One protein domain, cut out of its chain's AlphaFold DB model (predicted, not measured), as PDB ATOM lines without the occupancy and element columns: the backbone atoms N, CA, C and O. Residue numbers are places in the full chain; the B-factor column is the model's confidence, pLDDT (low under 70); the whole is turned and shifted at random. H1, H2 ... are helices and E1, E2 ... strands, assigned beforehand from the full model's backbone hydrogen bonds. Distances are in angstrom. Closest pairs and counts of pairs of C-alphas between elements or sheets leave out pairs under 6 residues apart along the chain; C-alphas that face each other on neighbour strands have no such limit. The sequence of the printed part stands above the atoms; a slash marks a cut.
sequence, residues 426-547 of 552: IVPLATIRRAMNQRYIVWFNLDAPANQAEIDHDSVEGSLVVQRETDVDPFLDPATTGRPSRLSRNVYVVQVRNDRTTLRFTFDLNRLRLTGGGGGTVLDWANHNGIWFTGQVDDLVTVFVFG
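This is residues 426 to 547 of the 552 residues of an uncharacterized protein of Rhodococcus rhodochrous ATCC 21198 (UniProt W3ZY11). What shape does the backbone make? It is a sandwich of two strongly twisted four-stranded sheets, E1 E2 E6 E5 and E4 E3 E7 E10, face to face with their strands crossed at 52 degrees. E8, H2, E9 and much of the long link from E2 to H1 gather at one end of the sandwich, while the turn between E3 and E4 reaches to the opposite end. What is it made of? The printed part has 122 residues, with two named helices and ten named strands in the order E1 E2 H1 E3 E4 E5 E6 E7 E8 H2 E9 E10; both sheets are antiparallel and the class is mostly strand. How large is it? It is compact, with a radius of gyration of the C-alphas of 14.1 A, and only just elongated, spanning 43 by 28 by 21 A.

How is the first sheet built? E1, residues 430 to 435, and E2, residues 439 to 444, form an antiparallel hairpin at 161 degrees, with N 431 and O 443 2.8 A apart, within hydrogen-bond range. E2 is also the antiparallel neighbour of E6, residues 491 to 497, with N 440 and O 494 at 2.8 A. E6 forms a hairpin with the edge strand E5, residues 485 to 488, with N 493 and O 485 at 2.8 A. How is the second sheet built? E3, residues 464 to 469, forms a hairpin with the edge strand E4, residues 476 to 478, with N 477 and O 468 at 3.0 A. E3 is also the antiparallel neighbour of E7, residues 502 to 508, with N 465 and O 506 at 2.8 A. E7 is in turn the antiparallel neighbour of E10, residues 540 to 546, with N 505 and O 543 at 2.9 A. How do the sheets stand to each other? The parts that face each other are 10.2 A centre to centre, and their best planes are 6 degrees apart. The closest C-alphas of the edge strands E1 and E10 are those of Ile 432 and Val 545, 6.8 A apart, while E2 and E7 are apart. Where are the remaining elements? H1, residues 459 to 463, only grazes both sheets, and H2, residues 522 to 529, is on neither; in both helices every O i to N i+4 pair is within hydrogen-bond range. The closest C-alphas of H2 and E8, residues 513 to 516, are those of Val 522 and Arg 513, 5.8 A apart. The closest C-alphas of H2 and E9, residues 531 to 533, are those of Ala 526 and Trp 532, 6.6 A apart; E8 and E9 pair with no named strand.

Where do the first and last elements lie? E1 begins at C-alpha 430, (33.133, -14.783, -21.839), and E10 ends at C-alpha 546, (33.358, -29.064, -20.267). How long are the strands and helices? E7 measures 19.9 A from first to last C-alpha, E6 19.5 A, E10 19.4 A, E3 16.4 A, E2 16.0 A and E1 15.6 A. E5 and E8 measure 9.4 A each, E4 6.8 A, E9 6.7 A, H2 10.5 A and H1 6.2 A.

How far does the whole reach? The two C-alphas farthest apart are those of Val 472 and Gly 518, at 44.6 A. Is the printed part unbroken, and which links are long? It has no cut, and the link from E2 to H1, residues 445 to 458, is long. Where is confidence low? The mean pLDDT of the printed part is 85.7, and residues 447 to 452, 516 to 519 and 547 are under 70.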
ATOM      1  N   ILE A 426      36.408  -8.497 -10.401       79.62
ATOM      2  CA  ILE A 426      36.699  -9.753 -11.104       79.62
ATOM      3  C   ILE A 426      35.426 -10.253 -11.796       79.62
ATOM      4  O   ILE A 426      34.441 -10.549 -11.120       79.62
ATOM      5  N   VAL A 427      35.438 -10.357 -13.129       84.38
ATOM      6  CA  VAL A 427      34.284 -10.798 -13.942       84.38
ATOM      7  C   VAL A 427      34.699 -11.845 -14.987       84.38
ATOM      8  O   VAL A 427      35.857 -11.878 -15.391       84.38
ATOM      9  N   PRO A 428      33.809 -12.732 -15.457       88.81
ATOM     10  CA  PRO A 428      34.144 -13.644 -16.552       88.81
ATOM     11  C   PRO A 428      34.231 -12.903 -17.891       88.81
ATOM     12  O   PRO A 428      33.260 -12.262 -18.279       88.81
ATOM     13  N   LEU A 429      35.339 -13.036 -18.639       91.19
ATOM     14  CA  LEU A 429      35.479 -12.411 -19.970       91.19
ATOM     15  C   LEU A 429      34.383 -12.875 -20.934       91.19
ATOM     16  O   LEU A 429      33.790 -12.066 -21.646       91.19
ATOM     17  N   ALA A 430      34.125 -14.182 -20.965       91.94
ATOM     18  CA  ALA A 430      33.133 -14.783 -21.839       91.94
ATOM     19  C   ALA A 430      32.457 -15.993 -21.195       91.94
ATOM     20  O   ALA A 430      33.058 -16.738 -20.424       91.94
ATOM     21  N   THR A 431      31.202 -16.204 -21.573       91.81
ATOM     22  CA  THR A 431      30.422 -17.410 -21.319       91.81
ATOM     23  C   THR A 431      30.398 -18.239 -22.598       91.81
ATOM     24  O   THR A 431      29.985 -17.744 -23.647       91.81
ATOM     25  N   ILE A 432      30.831 -19.500 -22.534       93.00
ATOM     26  CA  ILE A 432      30.929 -20.364 -23.716       93.00
ATOM     27  C   ILE A 432      30.047 -21.594 -23.546       93.00
ATOM     28  O   ILE A 432      30.145 -22.312 -22.555       93.00
ATOM     29  N   ARG A 433      29.193 -21.854 -24.540       90.44
ATOM     30  CA  ARG A 433      28.280 -23.002 -24.551       90.44
ATOM     31  C   ARG A 433      28.463 -23.840 -25.810       90.44
ATOM     32  O   ARG A 433      28.409 -23.309 -26.919       90.44
ATOM     33  N   ARG A 434      28.588 -25.159 -25.646       87.81
ATOM     34  CA  ARG A 434      28.558 -26.114 -26.764       87.81
ATOM     35  C   ARG A 434      27.162 -26.152 -27.403       87.81
ATOM     36  O   ARG A 434      26.146 -26.191 -26.713       87.81
ATOM     37  N   ALA A 435      27.119 -26.133 -28.724       84.69
ATOM     38  CA  ALA A 435      25.944 -26.286 -29.573       84.69
ATOM     39  C   ALA A 435      26.119 -27.517 -30.485       84.69
ATOM     40  O   ALA A 435      27.169 -28.160 -30.502       84.69
ATOM     41  N   MET A 436      25.081 -27.862 -31.253       82.25
ATOM     42  CA  MET A 436      25.132 -29.003 -32.175       82.25
ATOM     43  C   MET A 436      26.218 -28.828 -33.249       82.25
ATOM     44  O   MET A 436      26.572 -27.708 -33.623       82.25
ATOM     45  N   ASN A 437      26.697 -29.952 -33.791       84.50
ATOM     46  CA  ASN A 437      27.647 -30.001 -34.909       84.50
ATOM     47  C   ASN A 437      28.992 -29.306 -34.617       84.50
ATOM     48  O   ASN A 437      29.509 -28.576 -35.463       84.50
ATOM     49  N   GLN A 438      29.542 -29.534 -33.417       86.94
ATOM     50  CA  GLN A 438      30.849 -29.015 -32.979       86.94
ATOM     51  C   GLN A 438      30.952 -27.480 -33.028       86.94
ATOM     52  O   GLN A 438      32.001 -26.903 -33.325       86.94
ATOM     53  N   ARG A 439      29.831 -26.795 -32.788       89.69
ATOM     54  CA  ARG A 439      29.765 -25.333 -32.730       89.69
ATOM     55  C   ARG A 439      29.749 -24.882 -31.282       89.69
ATOM     56  O   ARG A 439      29.089 -25.496 -30.457       89.69
ATOM     57  N   TYR A 440      30.420 -23.783 -30.989       93.31
ATOM     58  CA  TYR A 440      30.484 -23.188 -29.661       93.31
ATOM     59  C   TYR A 440      30.011 -21.748 -29.754       93.31
ATOM     60  O   TYR A 440      30.489 -20.987 -30.592       93.31
ATOM     61  N   ILE A 441      29.036 -21.397 -28.921       94.12
ATOM     62  CA  ILE A 441      28.533 -20.033 -28.796       94.12
ATOM     63  C   ILE A 441      29.375 -19.352 -27.724       94.12
ATOM     64  O   ILE A 441      29.328 -19.764 -26.567       94.12
ATOM     65  N   VAL A 442      30.136 -18.338 -28.120       94.69
ATOM     66  CA  VAL A 442      30.963 -17.493 -27.257       94.69
ATOM     67  C   VAL A 442      30.227 -16.178 -27.053       94.69
ATOM     68  O   VAL A 442      30.035 -15.428 -28.009       94.69
ATOM     69  N   TRP A 443      29.806 -15.904 -25.824       92.88
ATOM     70  CA  TRP A 443      29.195 -14.639 -25.432       92.88
ATOM     71  C   TRP A 443      30.156 -13.873 -24.526       92.88
ATOM     72  O   TRP A 443      30.414 -14.302 -23.408       92.88
ATOM     73  N   PHE A 444      30.702 -12.758 -25.001       90.94
ATOM     74  CA  PHE A 444      31.593 -11.917 -24.205       90.94
ATOM     75  C   PHE A 444      30.797 -11.054 -23.221       90.94
ATOM     76  O   PHE A 444      29.919 -10.299 -23.633       90.94
ATOM     77  N   ASN A 445      31.128 -11.131 -21.929       86.25
ATOM     78  CA  ASN A 445      30.409 -10.445 -20.852       86.25
ATOM     79  C   ASN A 445      31.027  -9.067 -20.541       86.25
ATOM     80  O   ASN A 445      31.202  -8.695 -19.382       86.25
ATOM     81  N   LEU A 446      31.356  -8.287 -21.572       78.62
ATOM     82  CA  LEU A 446      31.896  -6.926 -21.418       78.62
ATOM     83  C   LEU A 446      30.814  -5.891 -21.028       78.62
ATOM     84  O   LEU A 446      31.066  -4.688 -20.997       78.62
ATOM     85  N   ASP A 447      29.598  -6.358 -20.731       66.44
ATOM     86  CA  ASP A 447      28.385  -5.546 -20.604       66.44
ATOM     87  C   ASP A 447      28.132  -5.014 -19.174       66.44
ATOM     88  O   ASP A 447      27.157  -4.289 -18.940       66.44
ATOM     89  N   ALA A 448      29.015  -5.309 -18.214       52.78
ATOM     90  CA  ALA A 448      28.849  -4.909 -16.819       52.78
ATOM     91  C   ALA A 448      29.875  -3.846 -16.362       52.78
ATOM     92  O   ALA A 448      31.073  -4.125 -16.397       52.78
ATOM     93  N   PRO A 449      29.434  -2.679 -15.843       45.47
ATOM     94  CA  PRO A 449      28.082  -2.117 -15.871       45.47
ATOM     95  C   PRO A 449      27.961  -1.043 -16.968       45.47
ATOM     96  O   PRO A 449      28.692  -0.061 -16.929       45.47
ATOM     97  N   ALA A 450      27.002  -1.205 -17.897       54.38
ATOM     98  CA  ALA A 450      26.426  -0.177 -18.799       54.38
ATOM     99  C   ALA A 450      26.565  -0.392 -20.321       54.38
ATOM    100  O   ALA A 450      26.324   0.549 -21.076       54.38
ATOM    101  N   ASN A 451      26.848  -1.607 -20.811       58.66
ATOM    102  CA  ASN A 451      26.764  -1.909 -22.256       58.66
ATOM    103  C   ASN A 451      27.713  -1.062 -23.146       58.66
ATOM    104  O   ASN A 451      27.398  -0.755 -24.303       58.66
ATOM    105  N   GLN A 452      28.867  -0.650 -22.609       66.19
ATOM    106  CA  GLN A 452      29.725   0.377 -23.219       66.19
ATOM    107  C   GLN A 452      30.712  -0.147 -24.273       66.19
ATOM    108  O   GLN A 452      31.207   0.645 -25.071       66.19
ATOM    109  N   ALA A 453      30.981  -1.456 -24.308       79.06
ATOM    110  CA  ALA A 453      31.986  -2.054 -25.184       79.06
ATOM    111  C   ALA A 453      31.350  -2.959 -26.255       79.06
ATOM    112  O   ALA A 453      30.382  -3.686 -26.011       79.06
ATOM    113  N   GLU A 454      31.872  -2.905 -27.476       87.44
ATOM    114  CA  GLU A 454      31.517  -3.822 -28.562       87.44
ATOM    115  C   GLU A 454      32.797  -4.375 -29.171       87.44
ATOM    116  O   GLU A 454      33.699  -3.608 -29.497       87.44
ATOM    117  N   ILE A 455      32.875  -5.694 -29.322       90.06
ATOM    118  CA  ILE A 455      34.057  -6.351 -29.880       90.06
ATOM    119  C   ILE A 455      34.119  -6.156 -31.392       90.06
ATOM    120  O   ILE A 455      33.137  -6.357 -32.111       90.06
ATOM    121  N   ASP A 456      35.305  -5.800 -31.874       91.06
ATOM    122  CA  ASP A 456      35.633  -5.818 -33.291       91.06
ATOM    123  C   ASP A 456      35.593  -7.254 -33.819       91.06
ATOM    124  O   ASP A 456      36.355  -8.117 -33.377       91.06
ATOM    125  N   HIS A 457      34.692  -7.504 -34.769       89.44
ATOM    126  CA  HIS A 457      34.444  -8.832 -35.319       89.44
ATOM    127  C   HIS A 457      35.713  -9.487 -35.866       89.44
ATOM    128  O   HIS A 457      35.933 -10.671 -35.602       89.44
ATOM    129  N   ASP A 458      36.544  -8.723 -36.574       89.62
ATOM    130  CA  ASP A 458      37.737  -9.256 -37.232       89.62
ATOM    131  C   ASP A 458      38.870  -9.551 -36.235       89.62
ATOM    132  O   ASP A 458      39.745 -10.370 -36.507       89.62
ATOM    133  N   SER A 459      38.823  -8.957 -35.036       92.81
ATOM    134  CA  SER A 459      39.820  -9.192 -33.983       92.81
ATOM    135  C   SER A 459      39.639 -10.527 -33.248       92.81
ATOM    136  O   SER A 459      40.594 -11.058 -32.679       92.81
ATOM    137  N   VAL A 460      38.433 -11.114 -33.292       92.56
ATOM    138  CA  VAL A 460      38.109 -12.344 -32.549       92.56
ATOM    139  C   VAL A 460      38.977 -13.513 -33.010       92.56
ATOM    140  O   VAL A 460      39.529 -14.225 -32.178       92.56
ATOM    141  N   GLU A 461      39.144 -13.691 -34.323       91.44
ATOM    142  CA  GLU A 461      39.917 -14.801 -34.894       91.44
ATOM    143  C   GLU A 461      41.398 -14.741 -34.498       91.44
ATOM    144  O   GLU A 461      41.962 -15.749 -34.087       91.44
ATOM    145  N   GLY A 462      42.014 -13.556 -34.561       89.19
ATOM    146  CA  GLY A 462      43.431 -13.372 -34.229       89.19
ATOM    147  C   GLY A 462      43.749 -13.409 -32.732       89.19
ATOM    148  O   GLY A 462      44.919 -13.538 -32.367       89.19
ATOM    149  N   SER A 463      42.723 -13.284 -31.884       93.62
ATOM    150  CA  SER A 463      42.841 -13.331 -30.423       93.62
ATOM    151  C   SER A 463      42.571 -14.713 -29.823       93.62
ATOM    152  O   SER A 463      43.001 -14.975 -28.705       93.62
ATOM    153  N   LEU A 464      41.849 -15.589 -30.526       95.31
ATOM    154  CA  LEU A 464      41.349 -16.844 -29.970       95.31
ATOM    155  C   LEU A 464      42.269 -18.022 -30.302       95.31
ATOM    156  O   LEU A 464      42.489 -18.355 -31.464       95.31
ATOM    157  N   VAL A 465      42.693 -18.740 -29.266       94.19
ATOM    158  CA  VAL A 465      43.332 -20.054 -29.364       94.19
ATOM    159  C   VAL A 465      42.467 -21.071 -28.627       94.19
ATOM    160  O   VAL A 465      42.111 -20.867 -27.469       94.19
ATOM    161  N   VAL A 466      42.135 -22.184 -29.284       93.06
ATOM    162  CA  VAL A 466      41.416 -23.297 -28.646       93.06
ATOM    163  C   VAL A 466      42.347 -24.491 -28.520       93.06
ATOM    164  O   VAL A 466      42.944 -24.925 -29.503       93.06
ATOM    165  N   GLN A 467      42.463 -25.034 -27.314       92.44
ATOM    166  CA  GLN A 467      43.270 -26.216 -27.015       92.44
ATOM    167  C   GLN A 467      42.389 -27.298 -26.392       92.44
ATOM    168  O   GLN A 467      41.448 -27.000 -25.654       92.44
ATOM    169  N   ARG A 468      42.683 -28.560 -26.701       88.56
ATOM    170  CA  ARG A 468      42.076 -29.730 -26.053       88.56
ATOM    171  C   ARG A 468      43.019 -30.253 -24.979       88.56
ATOM    172  O   ARG A 468      44.232 -30.239 -25.181       88.56
ATOM    173  N   GLU A 469      42.454 -30.720 -23.874       85.88
ATOM    174  CA  GLU A 469      43.226 -31.457 -22.874       85.88
ATOM    175  C   GLU A 469      43.409 -32.912 -23.315       85.88
ATOM    176  O   GLU A 469      42.483 -33.539 -23.842       85.88
ATOM    177  N   THR A 470      44.620 -33.428 -23.130       79.69
ATOM    178  CA  THR A 470      45.011 -34.807 -23.438       79.69
ATOM    179  C   THR A 470      45.597 -35.463 -22.194       79.69
ATOM    180  O   THR A 470      46.178 -34.788 -21.354       79.69
ATOM    181  N   ASP A 471      45.501 -36.791 -22.099       83.00
ATOM    182  CA  ASP A 471      46.097 -37.566 -20.995       83.00
ATOM    183  C   ASP A 471      47.579 -37.922 -21.248       83.00
ATOM    184  O   ASP A 471      48.183 -38.695 -20.508       83.00
ATOM    185  N   VAL A 472      48.165 -37.395 -22.329       78.88
ATOM    186  CA  VAL A 472      49.531 -37.684 -22.788       78.88
ATOM    187  C   VAL A 472      50.247 -36.368 -23.070       78.88
ATOM    188  O   VAL A 472      49.661 -35.480 -23.687       78.88
ATOM    189  N   ASP A 473      51.503 -36.268 -22.630       74.50
ATOM    190  CA  ASP A 473      52.369 -35.099 -22.808       74.50
ATOM    191  C   ASP A 473      52.641 -34.789 -24.305       74.50
ATOM    192  O   ASP A 473      52.938 -35.716 -25.067       74.50
ATOM    193  N   PRO A 474      52.563 -33.516 -24.755       78.06
ATOM    194  CA  PRO A 474      52.084 -32.357 -24.006       78.06
ATOM    195  C   PRO A 474      50.574 -32.444 -23.760       78.06
ATOM    196  O   PRO A 474      49.802 -32.648 -24.693       78.06
ATOM    197  N   PHE A 475      50.151 -32.206 -22.514       82.50
ATOM    198  CA  PHE A 475      48.750 -32.299 -22.058       82.50
ATOM    199  C   PHE A 475      47.781 -31.297 -22.729       82.50
ATOM    200  O   PHE A 475      46.599 -31.237 -22.382       82.50
ATOM    201  N   LEU A 476      48.279 -30.472 -23.659       87.19
ATOM    202  CA  LEU A 476      47.529 -29.493 -24.440       87.19
ATOM    203  C   LEU A 476      47.858 -29.631 -25.920       87.19
ATOM    204  O   LEU A 476      48.994 -29.420 -26.344       87.19
ATOM    205  N   ASP A 477      46.828 -29.882 -26.716       87.50
ATOM    206  CA  ASP A 477      46.951 -30.047 -28.160       87.50
ATOM    207  C   ASP A 477      46.054 -29.010 -28.875       87.50
ATOM    208  O   ASP A 477      44.890 -28.837 -28.493       87.50
ATOM    209  N   PRO A 478      46.546 -28.242 -29.866       88.19
ATOM    210  CA  PRO A 478      45.736 -27.247 -30.565       88.19
ATOM    211  C   PRO A 478      44.511 -27.852 -31.270       88.19
ATOM    212  O   PRO A 478      44.596 -28.835 -32.015       88.19
ATOM    213  N   ALA A 479      43.342 -27.243 -31.080       87.69
ATOM    214  CA  ALA A 479      42.128 -27.571 -31.819       87.69
ATOM    215  C   ALA A 479      42.006 -26.715 -33.085       87.69
ATOM    216  O   ALA A 479      42.337 -25.531 -33.100       87.69
ATOM    217  N   THR A 480      41.508 -27.309 -34.172       88.62
ATOM    218  CA  THR A 480      41.321 -26.581 -35.430       88.62
ATOM    219  C   THR A 480      40.010 -25.805 -35.385       88.62
ATOM    220  O   THR A 480      38.929 -26.396 -35.432       88.62
ATOM    221  N   THR A 481      40.089 -24.478 -35.336       89.94
ATOM    222  CA  THR A 481      38.918 -23.594 -35.328       89.94
ATOM    223  C   THR A 481      38.551 -23.121 -36.733       89.94
ATOM    224  O   THR A 481      39.413 -22.805 -37.548       89.94
ATOM    225  N   GLY A 482      37.255 -23.066 -37.032       87.44
ATOM    226  CA  GLY A 482      36.732 -22.315 -38.173       87.44
ATOM    227  C   GLY A 482      36.630 -20.823 -37.855       87.44
ATOM    228  O   GLY A 482      36.589 -20.444 -36.682       87.44
ATOM    229  N   ARG A 483      36.534 -19.988 -38.897       91.06
ATOM    230  CA  ARG A 483      36.392 -18.534 -38.750       91.06
ATOM    231  C   ARG A 483      35.173 -18.189 -37.874       91.06
ATOM    232  O   ARG A 483      34.060 -18.618 -38.211       91.06
ATOM    233  N   PRO A 484      35.347 -17.445 -36.763       93.56
ATOM    234  CA  PRO A 484      34.240 -17.021 -35.913       93.56
ATOM    235  C   PRO A 484      33.186 -16.262 -36.720       93.56
ATOM    236  O   PRO A 484      33.518 -15.400 -37.525       93.56
ATOM    237  N   SER A 485      31.908 -16.567 -36.510       93.44
ATOM    238  CA  SER A 485      30.782 -15.899 -37.176       93.44
ATOM    239  C   SER A 485      29.934 -15.160 -36.150       93.44
ATOM    240  O   SER A 485      29.535 -15.746 -35.145       93.44
ATOM    241  N   ARG A 486      29.646 -13.876 -36.376       93.12
ATOM    242  CA  ARG A 486      28.839 -13.071 -35.448       93.12
ATOM    243  C   ARG A 486      27.365 -13.492 -35.510       93.12
ATOM    244  O   ARG A 486      26.774 -13.485 -36.585       93.12
ATOM    245  N   LEU A 487      26.773 -13.842 -34.365       90.06
ATOM    246  CA  LEU A 487      25.332 -14.107 -34.235       90.06
ATOM    247  C   LEU A 487      24.560 -12.857 -33.813       90.06
ATOM    248  O   LEU A 487      23.508 -12.550 -34.364       90.06
ATOM    249  N   SER A 488      25.082 -12.145 -32.818       89.56
ATOM    250  CA  SER A 488      24.539 -10.882 -32.318       89.56
ATOM    251  C   SER A 488      25.678 -10.027 -31.763       89.56
ATOM    252  O   SER A 488      26.854 -10.366 -31.906       89.56
ATOM    253  N   ARG A 489      25.375  -8.873 -31.161       86.44
ATOM    254  CA  ARG A 489      26.393  -8.075 -30.461       86.44
ATOM    255  C   ARG A 489      27.079  -8.922 -29.387       86.44
ATOM    256  O   ARG A 489      26.383  -9.567 -28.614       86.44
ATOM    257  N   ASN A 490      28.414  -8.938 -29.403       89.81
ATOM    258  CA  ASN A 490      29.278  -9.682 -28.477       89.81
ATOM    259  C   ASN A 490      29.016 -11.205 -28.402       89.81
ATOM    260  O   ASN A 490      29.530 -11.867 -27.502       89.81
ATOM    261  N   VAL A 491      28.260 -11.781 -29.349       92.62
ATOM    262  CA  VAL A 491      27.975 -13.222 -29.413       92.62
ATOM    263  C   VAL A 491      28.433 -13.780 -30.752       92.62
ATOM    264  O   VAL A 491      27.963 -13.360 -31.815       92.62
ATOM    265  N   TYR A 492      29.314 -14.770 -30.693       94.62
ATOM    266  CA  TYR A 492      29.947 -15.388 -31.852       94.62
ATOM    267  C   TYR A 492      29.770 -16.903 -31.818       94.62
ATOM    268  O   TYR A 492      29.685 -17.514 -30.757       94.62
ATOM    269  N   VAL A 493      29.732 -17.519 -32.994       94.69
ATOM    270  CA  VAL A 493      29.812 -18.970 -33.160       94.69
ATOM    271  C   VAL A 493      31.178 -19.327 -33.703       94.69
ATOM    272  O   VAL A 493      31.584 -18.821 -34.746       94.69
ATOM    273  N   VAL A 494      31.849 -20.244 -33.018       93.69
ATOM    274  CA  VAL A 494      33.127 -20.820 -33.432       93.69
ATOM    275  C   VAL A 494      32.917 -22.306 -33.679       93.69
ATOM    276  O   VAL A 494      32.397 -23.018 -32.820       93.69
ATOM    277  N   GLN A 495      33.285 -22.790 -34.862       92.31
ATOM    278  CA  GLN A 495      33.318 -24.229 -35.123       92.31
ATOM    279  C   GLN A 495      34.661 -24.780 -34.645       92.31
ATOM    280  O   GLN A 495      35.694 -24.266 -35.059       92.31
ATOM    281  N   VAL A 496      34.660 -25.820 -33.817       91.00
ATOM    282  CA  VAL A 496      35.885 -26.462 -33.319       91.00
ATOM    283  C   VAL A 496      35.931 -27.878 -33.877       91.00
ATOM    284  O   VAL A 496      35.183 -28.746 -33.443       91.00
ATOM    285  N   ARG A 497      36.767 -28.116 -34.889       83.19
ATOM    286  CA  ARG A 497      36.923 -29.455 -35.471       83.19
ATOM    287  C   ARG A 497      37.721 -30.326 -34.501       83.19
ATOM    288  O   ARG A 497      38.701 -29.863 -33.921       83.19
ATOM    289  N   ASN A 498      37.319 -31.592 -34.384       77.00
ATOM    290  CA  ASN A 498      37.907 -32.580 -33.469       77.00
ATOM    291  C   ASN A 498      37.769 -32.185 -31.983       77.00
ATOM    292  O   ASN A 498      38.739 -32.257 -31.225       77.00
ATOM    293  N   ASP A 499      36.576 -31.736 -31.577       76.00
ATOM    294  CA  ASP A 499      36.272 -31.416 -30.181       76.00
ATOM    295  C   ASP A 499      36.366 -32.644 -29.248       76.00
ATOM    296  O   ASP A 499      36.181 -33.791 -29.655       76.00
ATOM    297  N   ARG A 500      36.690 -32.394 -27.975       74.81
ATOM    298  CA  ARG A 500      36.769 -33.381 -26.881       74.81
ATOM    299  C   ARG A 500      35.889 -32.919 -25.715       74.81
ATOM    300  O   ARG A 500      35.292 -31.843 -25.767       74.81
ATOM    301  N   THR A 501      35.810 -33.734 -24.664       76.94
ATOM    302  CA  THR A 501      35.055 -33.437 -23.435       76.94
ATOM    303  C   THR A 501      35.581 -32.211 -22.692       76.94
ATOM    304  O   THR A 501      34.780 -31.508 -22.087       76.94
ATOM    305  N   THR A 502      36.876 -31.897 -22.784       87.00
ATOM    306  CA  THR A 502      37.474 -30.737 -22.106       87.00
ATOM    307  C   THR A 502      38.234 -29.859 -23.095       87.00
ATOM    308  O   THR A 502      39.176 -30.309 -23.754       87.00
ATOM    309  N   LEU A 503      37.816 -28.596 -23.211       90.56
ATOM    310  CA  LEU A 503      38.434 -27.588 -24.073       90.56
ATOM    311  C   LEU A 503      38.822 -26.344 -23.273       90.56
ATOM    312  O   LEU A 503      38.117 -25.931 -22.352       90.56
ATOM    313  N   ARG A 504      39.906 -25.699 -23.697       92.94
ATOM    314  CA  ARG A 504      40.357 -24.391 -23.219       92.94
ATOM    315  C   ARG A 504      40.220 -23.380 -24.348       92.94
ATOM    316  O   ARG A 504      40.810 -23.569 -25.408       92.94
ATOM    317  N   PHE A 505      39.444 -22.327 -24.120       94.81
ATOM    318  CA  PHE A 505      39.350 -21.172 -25.009       94.81
ATOM    319  C   PHE A 505      40.181 -20.050 -24.405       94.81
ATOM    320  O   PHE A 505      39.793 -19.482 -23.387       94.81
ATOM    321  N   THR A 506      41.317 -19.749 -25.015       95.94
ATOM    322  CA  THR A 506      42.220 -18.691 -24.570       95.94
ATOM    323  C   THR A 506      42.086 -17.489 -25.490       95.94
ATOM    324  O   THR A 506      42.229 -17.624 -26.703       95.94
ATOM    325  N   PHE A 507      41.805 -16.326 -24.913       96.75
ATOM    326  CA  PHE A 507      41.700 -15.058 -25.624       96.75
ATOM    327  C   PHE A 507      42.877 -14.161 -25.261       96.75
ATOM    328  O   PHE A 507      43.105 -13.901 -24.083       96.75
ATOM    329  N   ASP A 508      43.583 -13.669 -26.269       96.56
ATOM    330  CA  ASP A 508      44.595 -12.625 -26.144       96.56
ATOM    331  C   ASP A 508      43.905 -11.252 -26.096       96.56
ATOM    332  O   ASP A 508      43.360 -10.757 -27.090       96.56
ATOM    333  N   LEU A 509      43.905 -10.643 -24.910       94.25
ATOM    334  CA  LEU A 509      43.276  -9.357 -24.630       94.25
ATOM    335  C   LEU A 509      43.956  -8.189 -25.348       94.25
ATOM    336  O   LEU A 509      43.287  -7.184 -25.577       94.25
ATOM    337  N   ASN A 510      45.238  -8.319 -25.707       93.75
ATOM    338  CA  ASN A 510      45.994  -7.334 -26.485       93.75
ATOM    339  C   ASN A 510      45.647  -7.390 -27.978       93.75
ATOM    340  O   ASN A 510      45.847  -6.419 -28.711       93.75
ATOM    341  N   ARG A 511      45.110  -8.516 -28.455       94.12
ATOM    342  CA  ARG A 511      44.656  -8.674 -29.845       94.12
ATOM    343  C   ARG A 511      43.159  -8.497 -30.020       94.12
ATOM    344  O   ARG A 511      42.736  -8.125 -31.112       94.12
ATOM    345  N   LEU A 512      42.366  -8.738 -28.980       93.44
ATOM    346  CA  LEU A 512      40.922  -8.530 -28.996       93.44
ATOM    347  C   LEU A 512      40.617  -7.025 -28.905       93.44
ATOM    348  O   LEU A 512      40.976  -6.372 -27.925       93.44
ATOM    349  N   ARG A 513      39.980  -6.452 -29.932       92.69
ATOM    350  CA  ARG A 513      39.774  -4.995 -30.064       92.69
ATOM    351  C   ARG A 513      38.322  -4.593 -29.850       92.69
ATOM    352  O   ARG A 513      37.410  -5.398 -30.026       92.69
ATOM    353  N   LEU A 514      38.114  -3.318 -29.519       89.25
ATOM    354  CA  LEU A 514      36.789  -2.717 -29.343       89.25
ATOM    355  C   LEU A 514      36.443  -1.729 -30.473       89.25
ATOM    356  O   LEU A 514      37.289  -0.942 -30.894       89.25
ATOM    357  N   THR A 515      35.185  -1.736 -30.929       80.50
ATOM    358  CA  THR A 515      34.625  -0.834 -31.964       80.50
ATOM    359  C   THR A 515      33.869   0.376 -31.395       80.50
ATOM    360  O   THR A 515      33.501   1.276 -32.147       80.50
ATOM    361  N   GLY A 516      33.690   0.460 -30.071       65.62
ATOM    362  CA  GLY A 516      33.066   1.588 -29.364       65.62
ATOM    363  C   GLY A 516      33.619   1.759 -27.942       65.62
ATOM    364  O   GLY A 516      34.201   0.823 -27.399       65.62
ATOM    365  N   GLY A 517      33.470   2.955 -27.352       54.91
ATOM    366  CA  GLY A 517      33.921   3.244 -25.977       54.91
ATOM    367  C   GLY A 517      35.389   3.677 -25.826       54.91
ATOM    368  O   GLY A 517      36.015   3.341 -24.829       54.91
ATOM    369  N   GLY A 518      35.948   4.408 -26.801       58.34
ATOM    370  CA  GLY A 518      37.307   4.981 -26.735       58.34
ATOM    371  C   GLY A 518      38.338   4.343 -27.674       58.34
ATOM    372  O   GLY A 518      39.350   4.973 -27.959       58.34
ATOM    373  N   GLY A 519      38.048   3.158 -28.231       67.50
ATOM    374  CA  GLY A 519      38.975   2.412 -29.092       67.50
ATOM    375  C   GLY A 519      40.173   1.840 -28.320       67.50
ATOM    376  O   GLY A 519      40.533   2.331 -27.257       67.50
ATOM    377  N   GLY A 520      40.778   0.767 -28.837       85.12
ATOM    378  CA  GLY A 520      41.901   0.083 -28.182       85.12
ATOM    379  C   GLY A 520      41.673  -1.416 -28.024       85.12
ATOM    380  O   GLY A 520      40.807  -1.997 -28.690       85.12
ATOM    381  N   THR A 521      42.492  -2.038 -27.180       91.38
ATOM    382  CA  THR A 521      42.401  -3.462 -26.847       91.38
ATOM    383  C   THR A 521      41.466  -3.678 -25.653       91.38
ATOM    384  O   THR A 521      41.179  -2.748 -24.891       91.38
ATOM    385  N   VAL A 522      40.971  -4.903 -25.463       89.75
ATOM    386  CA  VAL A 522      40.201  -5.246 -24.257       89.75
ATOM    387  C   VAL A 522      41.069  -5.098 -23.001       89.75
ATOM    388  O   VAL A 522      40.538  -4.714 -21.958       89.75
ATOM    389  N   LEU A 523      42.387  -5.317 -23.098       89.25
ATOM    390  CA  LEU A 523      43.314  -5.113 -21.981       89.25
ATOM    391  C   LEU A 523      43.370  -3.644 -21.539       89.25
ATOM    392  O   LEU A 523      43.233  -3.353 -20.351       89.25
ATOM    393  N   ASP A 524      43.510  -2.714 -22.486       86.31
ATOM    394  CA  ASP A 524      43.552  -1.273 -22.194       86.31
ATOM    395  C   ASP A 524      42.263  -0.808 -21.511       86.31
ATOM    396  O   ASP A 524      42.287  -0.093 -20.504       86.31
ATOM    397  N   TRP A 525      41.123  -1.261 -22.037       85.19
ATOM    398  CA  TRP A 525      39.814  -0.955 -21.478       85.19
ATOM    399  C   TRP A 525      39.647  -1.525 -20.063       85.19
ATOM    400  O   TRP A 525      39.167  -0.821 -19.171       85.19
ATOM    401  N   ALA A 526      40.072  -2.769 -19.829       82.31
ATOM    402  CA  ALA A 526      39.994  -3.408 -18.519       82.31
ATOM    403  C   ALA A 526      40.877  -2.688 -17.485       82.31
ATOM    404  O   ALA A 526      40.406  -2.373 -16.392       82.31
ATOM    405  N   ASN A 527      42.107  -2.318 -17.859       80.44
ATOM    406  CA  ASN A 527      43.027  -1.556 -17.013       80.44
ATOM    407  C   ASN A 527      42.467  -0.178 -16.645       80.44
ATOM    408  O   ASN A 527      42.497   0.210 -15.475       80.44
ATOM    409  N   HIS A 528      41.902   0.538 -17.622       78.62
ATOM    410  CA  HIS A 528      41.281   1.841 -17.390       78.62
ATOM    411  C   HIS A 528      40.105   1.754 -16.406       78.62
ATOM    412  O   HIS A 528      39.953   2.611 -15.535       78.62
ATOM    413  N   ASN A 529      39.296   0.696 -16.507       76.38
ATOM    414  CA  ASN A 529      38.106   0.502 -15.676       76.38
ATOM    415  C   ASN A 529      38.370  -0.302 -14.387       76.38
ATOM    416  O   ASN A 529      37.464  -0.475 -13.570       76.38
ATOM    417  N   GLY A 530      39.601  -0.774 -14.161       75.75
ATOM    418  CA  GLY A 530      39.961  -1.588 -12.997       75.75
ATOM    419  C   GLY A 530      39.274  -2.957 -12.960       75.75
ATOM    420  O   GLY A 530      38.928  -3.444 -11.877       75.75
ATOM    421  N   ILE A 531      39.053  -3.546 -14.133       79.62
ATOM    422  CA  ILE A 531      38.424  -4.853 -14.327       79.62
ATOM    423  C   ILE A 531      39.517  -5.904 -14.522       79.62
ATOM    424  O   ILE A 531      40.476  -5.684 -15.253       79.62
ATOM    425  N   TRP A 532      39.349  -7.049 -13.872       83.69
ATOM    426  CA  TRP A 532      40.178  -8.237 -14.040       83.69
ATOM    427  C   TRP A 532      39.289  -9.392 -14.482       83.69
ATOM    428  O   TRP A 532      38.157  -9.521 -14.007       83.69
ATOM    429  N   PHE A 533      39.782 -10.247 -15.373       88.69
ATOM    430  CA  PHE A 533      38.993 -11.387 -15.823       88.69
ATOM    431  C   PHE A 533      39.316 -12.663 -15.045       88.69
ATOM    432  O   PHE A 533      40.462 -12.937 -14.688       88.69
ATOM    433  N   THR A 534      38.301 -13.485 -14.778       88.81
ATOM    434  CA  THR A 534      38.527 -14.831 -14.227       88.81
ATOM    435  C   THR A 534      39.335 -15.667 -15.215       88.81
ATOM    436  O   THR A 534      38.945 -15.765 -16.378       88.81
ATOM    437  N   GLY A 535      40.415 -16.301 -14.755       87.44
ATOM    438  CA  GLY A 535      41.307 -17.077 -15.623       87.44
ATOM    439  C   GLY A 535      42.286 -16.221 -16.432       87.44
ATOM    440  O   GLY A 535      42.849 -16.725 -17.400       87.44
ATOM    441  N   GLN A 536      42.468 -14.946 -16.062       90.69
ATOM    442  CA  GLN A 536      43.471 -14.073 -16.659       90.69
ATOM    443  C   GLN A 536      44.878 -14.386 -16.131       90.69
ATOM    444  O   GLN A 536      45.095 -14.410 -14.920       90.69
ATOM    445  N   VAL A 537      45.826 -14.578 -17.044       89.19
ATOM    446  CA  VAL A 537      47.270 -14.647 -16.790       89.19
ATOM    447  C   VAL A 537      47.928 -13.711 -17.796       89.19
ATOM    448  O   VAL A 537      47.797 -13.921 -18.999       89.19
ATOM    449  N   ASP A 538      48.574 -12.658 -17.300       89.62
ATOM    450  CA  ASP A 538      49.094 -11.551 -18.109       89.62
ATOM    451  C   ASP A 538      48.010 -10.949 -19.032       89.62
ATOM    452  O   ASP A 538      47.011 -10.396 -18.555       89.62
ATOM    453  N   ASP A 539      48.193 -11.057 -20.347       92.62
ATOM    454  CA  ASP A 539      47.274 -10.590 -21.383       92.62
ATOM    455  C   ASP A 539      46.364 -11.695 -21.939       92.62
ATOM    456  O   ASP A 539      45.580 -11.441 -22.852       92.62
ATOM    457  N   LEU A 540      46.411 -12.904 -21.379       94.81
ATOM    458  CA  LEU A 540      45.604 -14.039 -21.812       94.81
ATOM    459  C   LEU A 540      44.477 -14.318 -20.826       94.81
ATOM    460  O   LEU A 540      44.683 -14.310 -19.618       94.81
ATOM    461  N   VAL A 541      43.291 -14.653 -21.329       95.81
ATOM    462  CA  VAL A 541      42.183 -15.162 -20.510       95.81
ATOM    463  C   VAL A 541      41.759 -16.526 -21.003       95.81
ATOM    464  O   VAL A 541      41.299 -16.657 -22.136       95.81
ATOM    465  N   THR A 542      41.847 -17.530 -20.135       95.06
ATOM    466  CA  THR A 542      41.406 -18.890 -20.446       95.06
ATOM    467  C   THR A 542      40.042 -19.188 -19.828       95.06
ATOM    468  O   THR A 542      39.859 -19.137 -18.613       95.06
ATOM    469  N   VAL A 543      39.086 -19.565 -20.678       94.00
ATOM    470  CA  VAL A 543      37.768 -20.077 -20.298       94.00
ATOM    471  C   VAL A 543      37.731 -21.585 -20.541       94.00
ATOM    472  O   VAL A 543      37.921 -22.056 -21.665       94.00
ATOM    473  N   PHE A 544      37.477 -22.346 -19.481       90.69
ATOM    474  CA  PHE A 544      37.364 -23.801 -19.533       90.69
ATOM    475  C   PHE A 544      35.945 -24.207 -19.924       90.69
ATOM    476  O   PHE A 544      34.967 -23.717 -19.357       90.69
ATOM    477  N   VAL A 545      35.828 -25.117 -20.889       88.06
ATOM    478  CA  VAL A 545      34.550 -25.630 -21.380       88.06
ATOM    479  C   VAL A 545      34.543 -27.144 -21.252       88.06
ATOM    480  O   VAL A 545      35.296 -27.838 -21.935       88.06
ATOM    481  N   PHE A 546      33.643 -27.642 -20.407       81.44
ATOM    482  CA  PHE A 546      33.358 -29.064 -20.267       81.44
ATOM    483  C   PHE A 546      32.124 -29.411 -21.101       81.44
ATOM    484  O   PHE A 546      31.055 -28.821 -20.936       81.44
ATOM    485  N   GLY A 547      32.271 -30.346 -22.030       65.06
ATOM    486  CA  GLY A 547      31.159 -30.971 -22.724       65.06
ATOM    487  C   GLY A 547      30.735 -32.227 -21.978       65.06
ATOM    488  O   GLY A 547      31.539 -33.146 -21.840       65.06
TER     489      GLY A 547